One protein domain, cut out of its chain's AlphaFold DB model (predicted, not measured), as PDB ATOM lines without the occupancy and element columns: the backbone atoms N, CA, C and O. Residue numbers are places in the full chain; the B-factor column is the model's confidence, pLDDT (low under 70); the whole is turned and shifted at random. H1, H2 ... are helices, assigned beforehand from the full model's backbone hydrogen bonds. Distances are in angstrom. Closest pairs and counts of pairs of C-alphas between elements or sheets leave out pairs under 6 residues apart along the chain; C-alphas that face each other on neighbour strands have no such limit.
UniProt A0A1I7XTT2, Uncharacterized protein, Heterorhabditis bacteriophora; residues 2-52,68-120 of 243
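What this domain is: This is residues 2 to 52 and 68 to 120 of the 243 residues of an uncharacterized protein of Heterorhabditis bacteriophora (UniProt A0A1I7XTT2). Four helices that touch none of one another stand in a loose, open frame, with long links from H1 to H2 and from H3 to H4 and a cut in the chain between H2 and H3. H3 is the longest, and residues 68 to 81 stick out as an arm; residues 7 to 8 pair with 13 to 14, antiparallel. The printed part has 104 residues, with H1, H2, H3 and H4 in chain order and no named strand: all helix, though named elements hold 50 residues, under half. The radius of gyration of the C-alphas is 17.6 A, and the spans are 53 by 43 by 27 A.

Where its parts are: H3, residues 70 to 92, runs 33.9 A from C-alpha 70 at (13.957, -46.753, 9.401). H4 is residues 106 to 117, 16.3 A; H1 residues 17 to 24, 10.5 A, from C-alpha 17 at (-12.349, -24.197, 5.580); H2 residues 46 to 52, 9.9 A.

How they stand to each other: H3 is apart from H1, H2 and H4, and these three are apart from one another. In H1 to H4 every O i to N i+4 pair is within hydrogen-bond range.

The domain as a whole: Residues 53 to 67 are cut out; C-alphas 52 and 68 are 27.9 A apart. The links H1 to H2 and H3 to H4 are long. pLDDT is under 70 at residues 2 to 6, 8 and 68 to 72.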
ATOM      1  N   SER A   2     -16.687 -25.944  -6.258       43.94
ATOM      2  CA  SER A   2     -16.847 -24.709  -5.472       43.94
ATOM      3  C   SER A   2     -15.514 -23.949  -5.375       43.94
ATOM      4  O   SER A   2     -14.451 -24.568  -5.355       43.94
ATOM      5  N   GLN A   3     -15.586 -22.615  -5.315       52.25
ATOM      6  CA  GLN A   3     -14.461 -21.683  -5.127       52.25
ATOM      7  C   GLN A   3     -13.709 -21.872  -3.787       52.25
ATOM      8  O   GLN A   3     -12.807 -21.102  -3.479       52.25
ATOM      9  N   SER A   4     -14.056 -22.888  -2.991       54.03
ATOM     10  CA  SER A   4     -13.476 -23.176  -1.679       54.03
ATOM     11  C   SER A   4     -12.152 -23.950  -1.691       54.03
ATOM     12  O   SER A   4     -11.399 -23.896  -0.719       54.03
ATOM     13  N   MET A   5     -11.843 -24.687  -2.766       58.00
ATOM     14  CA  MET A   5     -10.542 -25.349  -2.930       58.00
ATOM     15  C   MET A   5      -9.512 -24.304  -3.362       58.00
ATOM     16  O   MET A   5      -9.302 -24.067  -4.549       58.00
ATOM     17  N   GLY A   6      -8.905 -23.654  -2.370       59.72
ATOM     18  CA  GLY A   6      -8.048 -22.488  -2.560       59.72
ATOM     19  C   GLY A   6      -6.769 -22.736  -3.372       59.72
ATOM     20  O   GLY A   6      -6.313 -21.852  -4.098       59.72
ATOM     21  N   TYR A   7      -6.187 -23.934  -3.288       73.44
ATOM     22  CA  TYR A   7      -5.061 -24.359  -4.129       73.44
ATOM     23  C   TYR A   7      -5.037 -25.880  -4.280       73.44
ATOM     24  O   TYR A   7      -5.252 -26.598  -3.303       73.44
ATOM     25  N   VAL A   8      -4.728 -26.377  -5.481       69.88
ATOM     26  CA  VAL A   8      -4.653 -27.813  -5.785       69.88
ATOM     27  C   VAL A   8      -3.393 -28.102  -6.596       69.88
ATOM     28  O   VAL A   8      -3.239 -27.622  -7.714       69.88
ATOM     29  N   ASP A   9      -2.509 -28.920  -6.037       77.00
ATOM     30  CA  ASP A   9      -1.355 -29.537  -6.691       77.00
ATOM     31  C   ASP A   9      -1.592 -31.047  -6.789       77.00
ATOM     32  O   ASP A   9      -2.344 -31.632  -6.006       77.00
ATOM     33  N   VAL A  10      -0.900 -31.712  -7.712       75.62
ATOM     34  CA  VAL A  10      -0.940 -33.179  -7.840       75.62
ATOM     35  C   VAL A  10      -0.559 -33.914  -6.545       75.62
ATOM     36  O   VAL A  10      -0.921 -35.076  -6.379       75.62
ATOM     37  N   ARG A  11       0.164 -33.261  -5.622       81.75
ATOM     38  CA  ARG A  11       0.611 -33.842  -4.346       81.75
ATOM     39  C   ARG A  11      -0.158 -33.366  -3.115       81.75
ATOM     40  O   ARG A  11      -0.111 -34.064  -2.106       81.75
ATOM     41  N   PHE A  12      -0.796 -32.196  -3.144       84.75
ATOM     42  CA  PHE A  12      -1.523 -31.653  -1.990       84.75
ATOM     43  C   PHE A  12      -2.525 -30.570  -2.401       84.75
ATOM     44  O   PHE A  12      -2.395 -29.964  -3.457       84.75
ATOM     45  N   ALA A  13      -3.480 -30.268  -1.524       86.62
ATOM     46  CA  ALA A  13      -4.370 -29.120  -1.657       86.62
ATOM     47  C   ALA A  13      -4.342 -28.265  -0.381       86.62
ATOM     48  O   ALA A  13      -4.069 -28.782   0.705       86.62
ATOM     49  N   ILE A  14      -4.615 -26.966  -0.518       87.00
ATOM     50  CA  ILE A  14      -4.892 -26.061   0.603       87.00
ATOM     51  C   ILE A  14      -6.383 -25.728   0.545       87.00
ATOM     52  O   ILE A  14      -6.871 -25.223  -0.467       87.00
ATOM     53  N   LEU A  15      -7.094 -26.054   1.623       87.12
ATOM     54  CA  LEU A  15      -8.513 -25.768   1.798       87.12
ATOM     55  C   LEU A  15      -8.662 -24.584   2.753       87.12
ATOM     56  O   LEU A  15      -8.172 -24.648   3.880       87.12
ATOM     57  N   ASP A  16      -9.358 -23.539   2.313       86.31
ATOM     58  CA  ASP A  16      -9.862 -22.508   3.216       86.31
ATOM     59  C   ASP A  16     -11.211 -22.991   3.761       86.31
ATOM     60  O   ASP A  16     -12.253 -22.875   3.113       86.31
ATOM     61  N   GLU A  17     -11.169 -23.617   4.937       85.25
ATOM     62  CA  GLU A  17     -12.349 -24.197   5.580       85.25
ATOM     63  C   GLU A  17     -13.404 -23.131   5.913       85.25
ATOM     64  O   GLU A  17     -14.604 -23.375   5.773       85.25
ATOM     65  N   GLN A  18     -12.980 -21.920   6.280       85.19
ATOM     66  CA  GLN A  18     -13.910 -20.840   6.586       85.19
ATOM     67  C   GLN A  18     -14.621 -20.361   5.315       85.19
ATOM     68  O   GLN A  18     -15.841 -20.198   5.316       85.19
ATOM     69  N   ALA A  19     -13.892 -20.179   4.208       86.00
ATOM     70  CA  ALA A  19     -14.498 -19.864   2.916       86.00
ATOM     71  C   ALA A  19     -15.416 -20.989   2.422       86.00
ATOM     72  O   ALA A  19     -16.495 -20.709   1.899       86.00
ATOM     73  N   TYR A  20     -15.026 -22.250   2.633       87.44
ATOM     74  CA  TYR A  20     -15.845 -23.411   2.299       87.44
ATOM     75  C   TYR A  20     -17.195 -23.394   3.014       87.44
ATOM     76  O   TYR A  20     -18.233 -23.459   2.356       87.44
ATOM     77  N   TYR A  21     -17.202 -23.266   4.342       87.00
ATOM     78  CA  TYR A  21     -18.457 -23.232   5.085       87.00
ATOM     79  C   TYR A  21     -19.269 -21.971   4.794       87.00
ATOM     80  O   TYR A  21     -20.491 -22.070   4.694       87.00
ATOM     81  N   ARG A  22     -18.629 -20.809   4.584       87.06
ATOM     82  CA  ARG A  22     -19.337 -19.597   4.138       87.06
ATOM     83  C   ARG A  22     -20.086 -19.833   2.828       87.06
ATOM     84  O   ARG A  22     -21.227 -19.405   2.725       87.06
ATOM     85  N   ASP A  23     -19.487 -20.518   1.853       87.00
ATOM     86  CA  ASP A  23     -20.159 -20.836   0.583       87.00
ATOM     87  C   ASP A  23     -21.290 -21.860   0.771       87.00
ATOM     88  O   ASP A  23     -22.394 -21.641   0.275       87.00
ATOM     89  N   ILE A  24     -21.062 -22.939   1.535       87.50
ATOM     90  CA  ILE A  24     -22.102 -23.951   1.815       87.50
ATOM     91  C   ILE A  24     -23.325 -23.319   2.473       87.50
ATOM     92  O   ILE A  24     -24.463 -23.602   2.095       87.50
ATOM     93  N   PHE A  25     -23.089 -22.465   3.464       86.81
ATOM     94  CA  PHE A  25     -24.133 -21.868   4.280       86.81
ATOM     95  C   PHE A  25     -24.515 -20.460   3.822       86.81
ATOM     96  O   PHE A  25     -25.270 -19.797   4.520       86.81
ATOM     97  N   ARG A  26     -24.094 -20.012   2.630       88.06
ATOM     98  CA  ARG A  26     -24.326 -18.638   2.129       88.06
ATOM     99  C   ARG A  26     -25.795 -18.214   2.072       88.06
ATOM    100  O   ARG A  26     -26.101 -17.029   2.083       88.06
ATOM    101  N   ASN A  27     -26.696 -19.187   1.947       90.50
ATOM    102  CA  ASN A  27     -28.140 -18.959   1.879       90.50
ATOM    103  C   ASN A  27     -28.799 -18.931   3.263       90.50
ATOM    104  O   ASN A  27     -29.972 -18.582   3.375       90.50
ATOM    105  N   LEU A  28     -28.076 -19.333   4.308       83.94
ATOM    106  CA  LEU A  28     -28.499 -19.119   5.678       83.94
ATOM    107  C   LEU A  28     -28.122 -17.676   6.024       83.94
ATOM    108  O   LEU A  28     -26.985 -17.270   5.815       83.94
ATOM    109  N   SER A  29     -29.067 -16.882   6.526       81.56
ATOM    110  CA  SER A  29     -28.820 -15.501   6.973       81.56
ATOM    111  C   SER A  29     -28.040 -15.470   8.297       81.56
ATOM    112  O   SER A  29     -28.481 -14.868   9.272       81.56
ATOM    113  N   VAL A  30     -26.916 -16.183   8.347       79.31
ATOM    114  CA  VAL A  30     -26.057 -16.365   9.517       79.31
ATOM    115  C   VAL A  30     -24.611 -16.082   9.129       79.31
ATOM    116  O   VAL A  30     -24.179 -16.388   8.020       79.31
ATOM    117  N   GLU A  31     -23.861 -15.504  10.058       81.94
ATOM    118  CA  GLU A  31     -22.430 -15.267   9.907       81.94
ATOM    119  C   GLU A  31     -21.656 -16.306  10.724       81.94
ATOM    120  O   GLU A  31     -22.035 -16.634  11.850       81.94
ATOM    121  N   LEU A  32     -20.588 -16.861  10.145       83.94
ATOM    122  CA  LEU A  32     -19.701 -17.774  10.864       83.94
ATOM    123  C   LEU A  32     -18.798 -16.971  11.791       83.94
ATOM    124  O   LEU A  32     -18.040 -16.130  11.314       83.94
ATOM    125  N   ASP A  33     -18.826 -17.293  13.083       84.56
ATOM    126  CA  ASP A  33     -17.891 -16.732  14.054       84.56
ATOM    127  C   ASP A  33     -16.467 -17.270  13.775       84.56
ATOM    128  O   ASP A  33     -16.225 -18.473  13.958       84.56
ATOM    129  N   PRO A  34     -15.521 -16.429  13.307       82.94
ATOM    130  CA  PRO A  34     -14.148 -16.851  13.037       82.94
ATOM    131  C   PRO A  34     -13.451 -17.388  14.288       82.94
ATOM    132  O   PRO A  34     -12.658 -18.325  14.173       82.94
ATOM    133  N   ASP A  35     -13.788 -16.882  15.480       83.94
ATOM    134  CA  ASP A  35     -13.136 -17.287  16.726       83.94
ATOM    135  C   ASP A  35     -13.338 -18.786  16.998       83.94
ATOM    136  O   ASP A  35     -12.492 -19.414  17.628       83.94
ATOM    137  N   LEU A  36     -14.433 -19.390  16.514       82.69
ATOM    138  CA  LEU A  36     -14.695 -20.830  16.653       82.69
ATOM    139  C   LEU A  36     -13.826 -21.698  15.729       82.69
ATOM    140  O   LEU A  36     -13.663 -22.889  15.999       82.69
ATOM    141  N   MET A  37     -13.271 -21.113  14.667       80.44
ATOM    142  CA  MET A  37     -12.502 -21.808  13.628       80.44
ATOM    143  C   MET A  37     -10.993 -21.558  13.742       80.44
ATOM    144  O   MET A  37     -10.189 -22.356  13.259       80.44
ATOM    145  N   GLU A  38     -10.584 -20.458  14.373       81.62
ATOM    146  CA  GLU A  38      -9.178 -20.074  14.459       81.62
ATOM    147  C   GLU A  38      -8.383 -20.933  15.451       81.62
ATOM    148  O   GLU A  38      -8.700 -21.038  16.638       81.62
ATOM    149  N   ILE A  39      -7.284 -21.512  14.958       80.19
ATOM    150  CA  ILE A  39      -6.273 -22.229  15.739       80.19
ATOM    151  C   ILE A  39      -4.973 -21.428  15.636       80.19
ATOM    152  O   ILE A  39      -4.202 -21.572  14.684       80.19
ATOM    153  N   ASN A  40      -4.726 -20.568  16.625       79.75
ATOM    154  CA  ASN A  40      -3.593 -19.634  16.627       79.75
ATOM    155  C   ASN A  40      -2.281 -20.261  17.146       79.75
ATOM    156  O   ASN A  40      -1.215 -19.640  17.126       79.75
ATOM    157  N   GLY A  41      -2.318 -21.528  17.566       76.44
ATOM    158  CA  GLY A  41      -1.135 -22.266  17.985       76.44
ATOM    159  C   GLY A  41      -1.374 -23.767  18.149       76.44
ATOM    160  O   GLY A  41      -2.500 -24.253  18.069       76.44
ATOM    161  N   PRO A  42      -0.304 -24.553  18.361       74.62
ATOM    162  CA  PRO A  42      -0.454 -25.963  18.685       74.62
ATOM    163  C   PRO A  42      -1.192 -26.114  20.016       74.62
ATOM    164  O   PRO A  42      -0.859 -25.452  21.001       74.62
ATOM    165  N   PHE A  43      -2.149 -27.039  20.071       74.44
ATOM    166  CA  PHE A  43      -2.840 -27.333  21.318       74.44
ATOM    167  C   PHE A  43      -1.864 -27.884  22.366       74.44
ATOM    168  O   PHE A  43      -1.195 -28.896  22.147       74.44
ATOM    169  N   ILE A  44      -1.831 -27.234  23.527       75.31
ATOM    170  CA  ILE A  44      -1.114 -27.675  24.725       75.31
ATOM    171  C   ILE A  44      -1.940 -27.342  25.967       75.31
ATOM    172  O   ILE A  44      -2.679 -26.359  25.989       75.31
ATOM    173  N   MET A  45      -1.839 -28.168  27.012       77.12
ATOM    174  CA  MET A  45      -2.595 -27.940  28.252       77.12
ATOM    175  C   MET A  45      -2.245 -26.584  28.874       77.12
ATOM    176  O   MET A  45      -1.095 -26.160  28.791       77.12
ATOM    177  N   ASP A  46      -3.203 -25.939  29.546       79.12
ATOM    178  CA  ASP A  46      -3.016 -24.604  30.144       79.12
ATOM    179  C   ASP A  46      -1.791 -24.550  31.071       79.12
ATOM    180  O   ASP A  46      -0.942 -23.673  30.939       79.12
ATOM    181  N   SER A  47      -1.604 -25.570  31.911       78.12
ATOM    182  CA  SER A  47      -0.428 -25.686  32.781       78.12
ATOM    183  C   SER A  47       0.897 -25.805  32.015       78.12
ATOM    184  O   SER A  47       1.915 -25.269  32.449       78.12
ATOM    185  N   GLN A  48       0.900 -26.490  30.867       77.38
ATOM    186  CA  GLN A  48       2.079 -26.619  30.006       77.38
ATOM    187  C   GLN A  48       2.361 -25.316  29.255       77.38
ATOM    188  O   GLN A  48       3.519 -24.922  29.146       77.38
ATOM    189  N   PHE A  49       1.316 -24.637  28.774       80.94
ATOM    190  CA  PHE A  49       1.414 -23.331  28.124       80.94
ATOM    191  C   PHE A  49       1.979 -22.278  29.080       80.94
ATOM    192  O   PHE A  49       2.959 -21.608  28.758       80.94
ATOM    193  N   GLU A  50       1.445 -22.194  30.300       79.81
ATOM    194  CA  GLU A  50       1.966 -21.299  31.334       79.81
ATOM    195  C   GLU A  50       3.419 -21.606  31.706       79.81
ATOM    196  O   GLU A  50       4.217 -20.685  31.870       79.81
ATOM    197  N   ALA A  51       3.785 -22.886  31.835       77.06
ATOM    198  CA  ALA A  51       5.153 -23.284  32.158       77.06
ATOM    199  C   ALA A  51       6.150 -22.893  31.053       77.06
ATOM    200  O   ALA A  51       7.250 -22.437  31.361       77.06
ATOM    201  N   LEU A  52       5.765 -23.025  29.777       74.00
ATOM    202  CA  LEU A  52       6.581 -22.593  28.635       74.00
ATOM    203  C   LEU A  52       6.774 -21.073  28.594       74.00
ATOM    204  O   LEU A  52       7.834 -20.610  28.186       74.00
ATOM    205  N   VAL A  68      12.798 -46.801  16.138       54.88
ATOM    206  CA  VAL A  68      12.063 -46.281  14.989       54.88
ATOM    207  C   VAL A  68      12.471 -47.154  13.814       54.88
ATOM    208  O   VAL A  68      13.642 -47.164  13.450       54.88
ATOM    209  N   GLN A  69      11.518 -47.906  13.257       60.53
ATOM    210  CA  GLN A  69      11.676 -48.539  11.947       60.53
ATOM    211  C   GLN A  69      12.147 -47.465  10.961       60.53
ATOM    212  O   GLN A  69      11.507 -46.421  10.840       60.53
ATOM    213  N   GLU A  70      13.277 -47.700  10.299       67.44
ATOM    214  CA  GLU A  70      13.957 -46.753   9.401       67.44
ATOM    215  C   GLU A  70      12.998 -46.104   8.381       67.44
ATOM    216  O   GLU A  70      13.095 -44.918   8.068       67.44
ATOM    217  N   GLU A  71      11.997 -46.864   7.946       61.50
ATOM    218  CA  GLU A  71      10.925 -46.445   7.049       61.50
ATOM    219  C   GLU A  71      10.020 -45.344   7.637       61.50
ATOM    220  O   GLU A  71       9.773 -44.330   6.984       61.50
ATOM    221  N   PHE A  72       9.612 -45.449   8.908       69.56
ATOM    222  CA  PHE A  72       8.819 -44.411   9.583       69.56
ATOM    223  C   PHE A  72       9.602 -43.096   9.722       69.56
ATOM    224  O   PHE A  72       9.026 -42.009   9.649       69.56
ATOM    225  N   SER A  73      10.927 -43.181   9.876       77.81
ATOM    226  CA  SER A  73      11.813 -42.009   9.911       77.81
ATOM    227  C   SER A  73      11.881 -41.299   8.550       77.81
ATOM    228  O   SER A  73      11.819 -40.065   8.481       77.81
ATOM    229  N   LYS A  74      11.943 -42.071   7.454       79.75
ATOM    230  CA  LYS A  74      11.929 -41.550   6.076       79.75
ATOM    231  C   LYS A  74      10.611 -40.838   5.765       79.75
ATOM    232  O   LYS A  74      10.641 -39.698   5.302       79.75
ATOM    233  N   VAL A  75       9.471 -41.444   6.112       82.31
ATOM    234  CA  VAL A  75       8.142 -40.826   5.943       82.31
ATOM    235  C   VAL A  75       8.030 -39.521   6.731       82.31
ATOM    236  O   VAL A  75       7.660 -38.498   6.162       82.31
ATOM    237  N   CYS A  76       8.416 -39.511   8.014       79.50
ATOM    238  CA  CYS A  76       8.401 -38.291   8.832       79.50
ATOM    239  C   CYS A  76       9.207 -37.151   8.191       79.50
ATOM    240  O   CYS A  76       8.763 -36.004   8.172       79.50
ATOM    241  N   SER A  77      10.388 -37.470   7.656       84.56
ATOM    242  CA  SER A  77      11.264 -36.489   7.010       84.56
ATOM    243  C   SER A  77      10.654 -35.952   5.711       84.56
ATOM    244  O   SER A  77      10.671 -34.744   5.472       84.56
ATOM    245  N   ALA A  78      10.053 -36.828   4.899       85.88
ATOM    246  CA  ALA A  78       9.351 -36.438   3.679       85.88
ATOM    247  C   ALA A  78       8.157 -35.514   3.976       85.88
ATOM    248  O   ALA A  78       8.032 -34.454   3.360       85.88
ATOM    249  N   VAL A  79       7.333 -35.860   4.971       87.06
ATOM    250  CA  VAL A  79       6.192 -35.038   5.410       87.06
ATOM    251  C   VAL A  79       6.660 -33.690   5.961       87.06
ATOM    252  O   VAL A  79       6.074 -32.664   5.630       87.06
ATOM    253  N   ALA A  80       7.742 -33.650   6.744       85.94
ATOM    254  CA  ALA A  80       8.287 -32.396   7.269       85.94
ATOM    255  C   ALA A  80       8.754 -31.444   6.152       85.94
ATOM    256  O   ALA A  80       8.495 -30.237   6.211       85.94
ATOM    257  N   ASN A  81       9.399 -31.984   5.114       87.75
ATOM    258  CA  ASN A  81       9.798 -31.213   3.937       87.75
ATOM    259  C   ASN A  81       8.579 -30.723   3.145       87.75
ATOM    260  O   ASN A  81       8.510 -29.544   2.796       87.75
ATOM    261  N   MET A  82       7.584 -31.586   2.926       89.75
ATOM    262  CA  MET A  82       6.334 -31.203   2.266       89.75
ATOM    263  C   MET A  82       5.608 -30.097   3.041       89.75
ATOM    264  O   MET A  82       5.244 -29.083   2.457       89.75
ATOM    265  N   ALA A  83       5.499 -30.213   4.366       90.62
ATOM    266  CA  ALA A  83       4.904 -29.193   5.224       90.62
ATOM    267  C   ALA A  83       5.659 -27.852   5.175       90.62
ATOM    268  O   ALA A  83       5.061 -26.790   5.350       90.62
ATOM    269  N   LYS A  84       6.979 -27.846   4.944       90.00
ATOM    270  CA  LYS A  84       7.731 -26.605   4.693       90.00
ATOM    271  C   LYS A  84       7.320 -25.965   3.364       90.00
ATOM    272  O   LYS A  84       7.067 -24.766   3.345       90.00
ATOM    273  N   ASN A  85       7.203 -26.758   2.303       90.88
ATOM    274  CA  ASN A  85       6.798 -26.268   0.985       90.88
ATOM    275  C   ASN A  85       5.354 -25.749   0.988       90.88
ATOM    276  O   ASN A  85       5.123 -24.632   0.534       90.88
ATOM    277  N   ILE A  86       4.415 -26.502   1.576       91.56
ATOM    278  CA  ILE A  86       3.008 -26.096   1.736       91.56
ATOM    279  C   ILE A  86       2.925 -24.760   2.479       91.56
ATOM    280  O   ILE A  86       2.219 -23.861   2.040       91.56
ATOM    281  N   ARG A  87       3.686 -24.593   3.571       90.88
ATOM    282  CA  ARG A  87       3.712 -23.331   4.328       90.88
ATOM    283  C   ARG A  87       4.218 -22.147   3.513       90.88
ATOM    284  O   ARG A  87       3.714 -21.052   3.710       90.88
ATOM    285  N   ASN A  88       5.221 -22.337   2.660       90.94
ATOM    286  CA  ASN A  88       5.724 -21.253   1.815       90.94
ATOM    287  C   ASN A  88       4.681 -20.869   0.761       90.94
ATOM    288  O   ASN A  88       4.270 -19.720   0.726       90.94
ATOM    289  N   ILE A  89       4.163 -21.853   0.021       90.88
ATOM    290  CA  ILE A  89       3.130 -21.633  -1.002       90.88
ATOM    291  C   ILE A  89       1.887 -20.978  -0.394       90.88
ATOM    292  O   ILE A  89       1.389 -19.989  -0.914       90.88
ATOM    293  N   GLY A  90       1.405 -21.483   0.742       91.19
ATOM    294  CA  GLY A  90       0.246 -20.895   1.405       91.19
ATOM    295  C   GLY A  90       0.494 -19.478   1.929       91.19
ATOM    296  O   GLY A  90      -0.450 -18.705   1.978       91.19
ATOM    297  N   ARG A  91       1.733 -19.090   2.268       91.31
ATOM    298  CA  ARG A  91       2.054 -17.681   2.576       91.31
ATOM    299  C   ARG A  91       2.048 -16.814   1.328       91.31
ATOM    300  O   ARG A  91       1.460 -15.741   1.357       91.31
ATOM    301  N   ASP A  92       2.667 -17.290   0.252       90.38
ATOM    302  CA  ASP A  92       2.748 -16.559  -1.016       90.38
ATOM    303  C   ASP A  92       1.348 -16.310  -1.604       90.38
ATOM    304  O   ASP A  92       1.089 -15.261  -2.186       90.38
ATOM    305  N   LEU A  93       0.425 -17.254  -1.393       89.31
ATOM    306  CA  LEU A  93      -0.983 -17.157  -1.789       89.31
ATOM    307  C   LEU A  93      -1.882 -16.452  -0.754       89.31
ATOM    308  O   LEU A  93      -3.072 -16.287  -1.003       89.31
ATOM    309  N   GLY A  94      -1.352 -16.059   0.408       88.81
ATOM    310  CA  GLY A  94      -2.101 -15.348   1.453       88.81
ATOM    311  C   GLY A  94      -2.958 -16.214   2.390       88.81
ATOM    312  O   GLY A  94      -3.561 -15.670   3.313       88.81
ATOM    313  N   TYR A  95      -2.973 -17.540   2.223       87.00
ATOM    314  CA  TYR A  95      -3.673 -18.482   3.114       87.00
ATOM    315  C   TYR A  95      -3.052 -18.584   4.510       87.00
ATOM    316  O   TYR A  95      -3.746 -18.889   5.476       87.00
ATOM    317  N   PHE A  96      -1.740 -18.369   4.636       89.56
ATOM    318  CA  PHE A  96      -1.041 -18.422   5.919       89.56
ATOM    319  C   PHE A  96      -0.377 -17.090   6.229       89.56
ATOM    320  O   PHE A  96       0.363 -16.551   5.409       89.56
ATOM    321  N   GLN A  97      -0.554 -16.605   7.455       82.62
ATOM    322  CA  GLN A  97       0.061 -15.367   7.922       82.62
ATOM    323  C   GLN A  97       0.905 -15.620   9.170       82.62
ATOM    324  O   GLN A  97       0.707 -16.585   9.912       82.62
ATOM    325  N   ALA A  98       1.909 -14.773   9.388       79.50
ATOM    326  CA  ALA A  98       2.649 -14.789  10.639       79.50
ATOM    327  C   ALA A  98       1.781 -14.140  11.725       79.50
ATOM    328  O   ALA A  98       1.611 -12.926  11.726       79.50
ATOM    329  N   THR A  99       1.245 -14.941  12.647       71.94
ATOM    330  CA  THR A  99       0.564 -14.405  13.830       71.94
ATOM    331  C   THR A  99       1.576 -14.070  14.926       71.94
ATOM    332  O   THR A  99       2.495 -14.847  15.216       71.94
ATOM    333  N   SER A 100       1.427 -12.893  15.533       72.06
ATOM    334  CA  SER A 100       2.147 -12.510  16.753       72.06
ATOM    335  C   SER A 100       1.517 -13.133  18.002       72.06
ATOM    336  O   SER A 100       2.190 -13.279  19.024       72.06
ATOM    337  N   ILE A 101       0.249 -13.542  17.912       72.12
ATOM    338  CA  ILE A 101      -0.518 -14.137  19.000       72.12
ATOM    339  C   ILE A 101      -0.333 -15.648  18.930       72.12
ATOM    340  O   ILE A 101      -0.795 -16.307  18.005       72.12
ATOM    341  N   LYS A 102       0.344 -16.206  19.931       74.81
ATOM    342  CA  LYS A 102       0.358 -17.649  20.164       74.81
ATOM    343  C   LYS A 102      -0.517 -17.934  21.360       74.81
ATOM    344  O   LYS A 102      -0.193 -17.503  22.465       74.81
ATOM    345  N   ASP A 103      -1.580 -18.683  21.144       78.56
ATOM    346  CA  ASP A 103      -2.383 -19.238  22.216       78.56
ATOM    347  C   ASP A 103      -2.417 -20.767  22.107       78.56
ATOM    348  O   ASP A 103      -1.872 -21.371  21.180       78.56
ATOM    349  N   ASN A 104      -2.999 -21.411  23.107       82.12
ATOM    350  CA  ASN A 104      -3.273 -22.840  23.091       82.12
ATOM    351  C   ASN A 104      -4.747 -23.106  22.743       82.12
ATOM    352  O   ASN A 104      -5.399 -23.932  23.390       82.12
ATOM    353  N   ASN A 105      -5.277 -22.367  21.762       83.25
ATOM    354  CA  ASN A 105      -6.697 -22.315  21.404       83.25
ATOM    355  C   ASN A 105      -7.554 -21.818  22.573       83.25
ATOM    356  O   ASN A 105      -8.579 -22.406  22.924       83.25
ATOM    357  N   LYS A 106      -7.088 -20.791  23.286       83.44
ATOM    358  CA  LYS A 106      -7.839 -20.207  24.398       83.44
ATOM    359  C   LYS A 106      -9.009 -19.388  23.862       83.44
ATOM    360  O   LYS A 106     -10.110 -19.576  24.372       83.44
ATOM    361  N   ALA A 107      -8.785 -18.571  22.831       83.88
ATOM    362  CA  ALA A 107      -9.823 -17.728  22.235       83.88
ATOM    363  C   ALA A 107     -11.007 -18.568  21.731       83.88
ATOM    364  O   ALA A 107     -12.134 -18.368  22.183       83.88
ATOM    365  N   SER A 108     -10.746 -19.610  20.938       84.75
ATOM    366  CA  SER A 108     -11.777 -20.526  20.428       84.75
ATOM    367  C   SER A 108     -12.507 -21.268  21.551       84.75
ATOM    368  O   SER A 108     -13.733 -21.389  21.541       84.75
ATOM    369  N   ARG A 109     -11.785 -21.712  22.595       84.75
ATOM    370  CA  ARG A 109     -12.411 -22.322  23.784       84.75
ATOM    371  C   ARG A 109     -13.274 -21.328  24.565       84.75
ATOM    372  O   ARG A 109     -14.242 -21.738  25.198       84.75
ATOM    373  N   GLU A 110     -12.921 -20.048  24.600       86.62
ATOM    374  CA  GLU A 110     -13.712 -19.002  25.257       86.62
ATOM    375  C   GLU A 110     -14.931 -18.600  24.425       86.62
ATOM    376  O   GLU A 110     -16.014 -18.476  24.993       86.62
ATOM    377  N   ALA A 111     -14.799 -18.490  23.101       86.38
ATOM    378  CA  ALA A 111     -15.916 -18.322  22.173       86.38
ATOM    379  C   ALA A 111     -16.944 -19.451  22.332       86.38
ATOM    380  O   ALA A 111     -18.104 -19.181  22.640       86.38
ATOM    381  N   ALA A 112     -16.498 -20.712  22.302       84.12
ATOM    382  CA  ALA A 112     -17.372 -21.860  22.539       84.12
ATOM    383  C   ALA A 112     -18.074 -21.793  23.911       84.12
ATOM    384  O   ALA A 112     -19.260 -22.093  24.026       84.12
ATOM    385  N   ARG A 113     -17.376 -21.351  24.969       84.75
ATOM    386  CA  ARG A 113     -17.987 -21.177  26.301       84.75
ATOM    387  C   ARG A 113     -19.003 -20.036  26.361       84.75
ATOM    388  O   ARG A 113     -19.943 -20.152  27.140       84.75
ATOM    389  N   ARG A 114     -18.811 -18.946  25.610       85.56
ATOM    390  CA  ARG A 114     -19.773 -17.831  25.530       85.56
ATOM    391  C   ARG A 114     -21.081 -18.303  24.901       85.56
ATOM    392  O   ARG A 114     -22.110 -18.208  25.556       85.56
ATOM    393  N   VAL A 115     -21.000 -18.968  23.747       80.88
ATOM    394  CA  VAL A 115     -22.159 -19.571  23.058       80.88
ATOM    395  C   VAL A 115     -22.965 -20.472  24.000       80.88
ATOM    396  O   VAL A 115     -24.188 -20.390  24.061       80.88
ATOM    397  N   MET A 116     -22.279 -21.290  24.802       79.62
ATOM    398  CA  MET A 116     -22.927 -22.168  25.783       79.62
ATOM    399  C   MET A 116     -23.570 -21.416  26.962       79.62
ATOM    400  O   MET A 116     -24.542 -21.905  27.533       79.62
ATOM    401  N   LYS A 117     -23.039 -20.250  27.359       81.38
ATOM    402  CA  LYS A 117     -23.610 -19.414  28.432       81.38
ATOM    403  C   LYS A 117     -24.850 -18.651  27.985       81.38
ATOM    404  O   LYS A 117     -25.734 -18.433  28.807       81.38
ATOM    405  N   ASP A 118     -24.927 -18.299  26.708       81.00
ATOM    406  CA  ASP A 118     -26.045 -17.541  26.137       81.00
ATOM    407  C   ASP A 118     -27.311 -18.402  25.947       81.00
ATOM    408  O   ASP A 118     -28.307 -17.945  25.391       81.00
ATOM    409  N   GLY A 119     -27.295 -19.656  26.418       81.44
ATOM    410  CA  GLY A 119     -28.435 -20.571  26.352       81.44
ATOM    411  C   GLY A 119     -28.745 -21.052  24.937       81.44
ATOM    412  O   GLY A 119     -29.837 -21.565  24.692       81.44
ATOM    413  N   ILE A 120     -27.801 -20.887  24.003       86.06
ATOM    414  CA  ILE A 120     -27.945 -21.371  22.633       86.06
ATOM    415  C   ILE A 120     -28.080 -22.890  22.669       86.06
ATOM    416  O   ILE A 120     -27.318 -23.595  23.339       86.06
TER     417      ILE A 120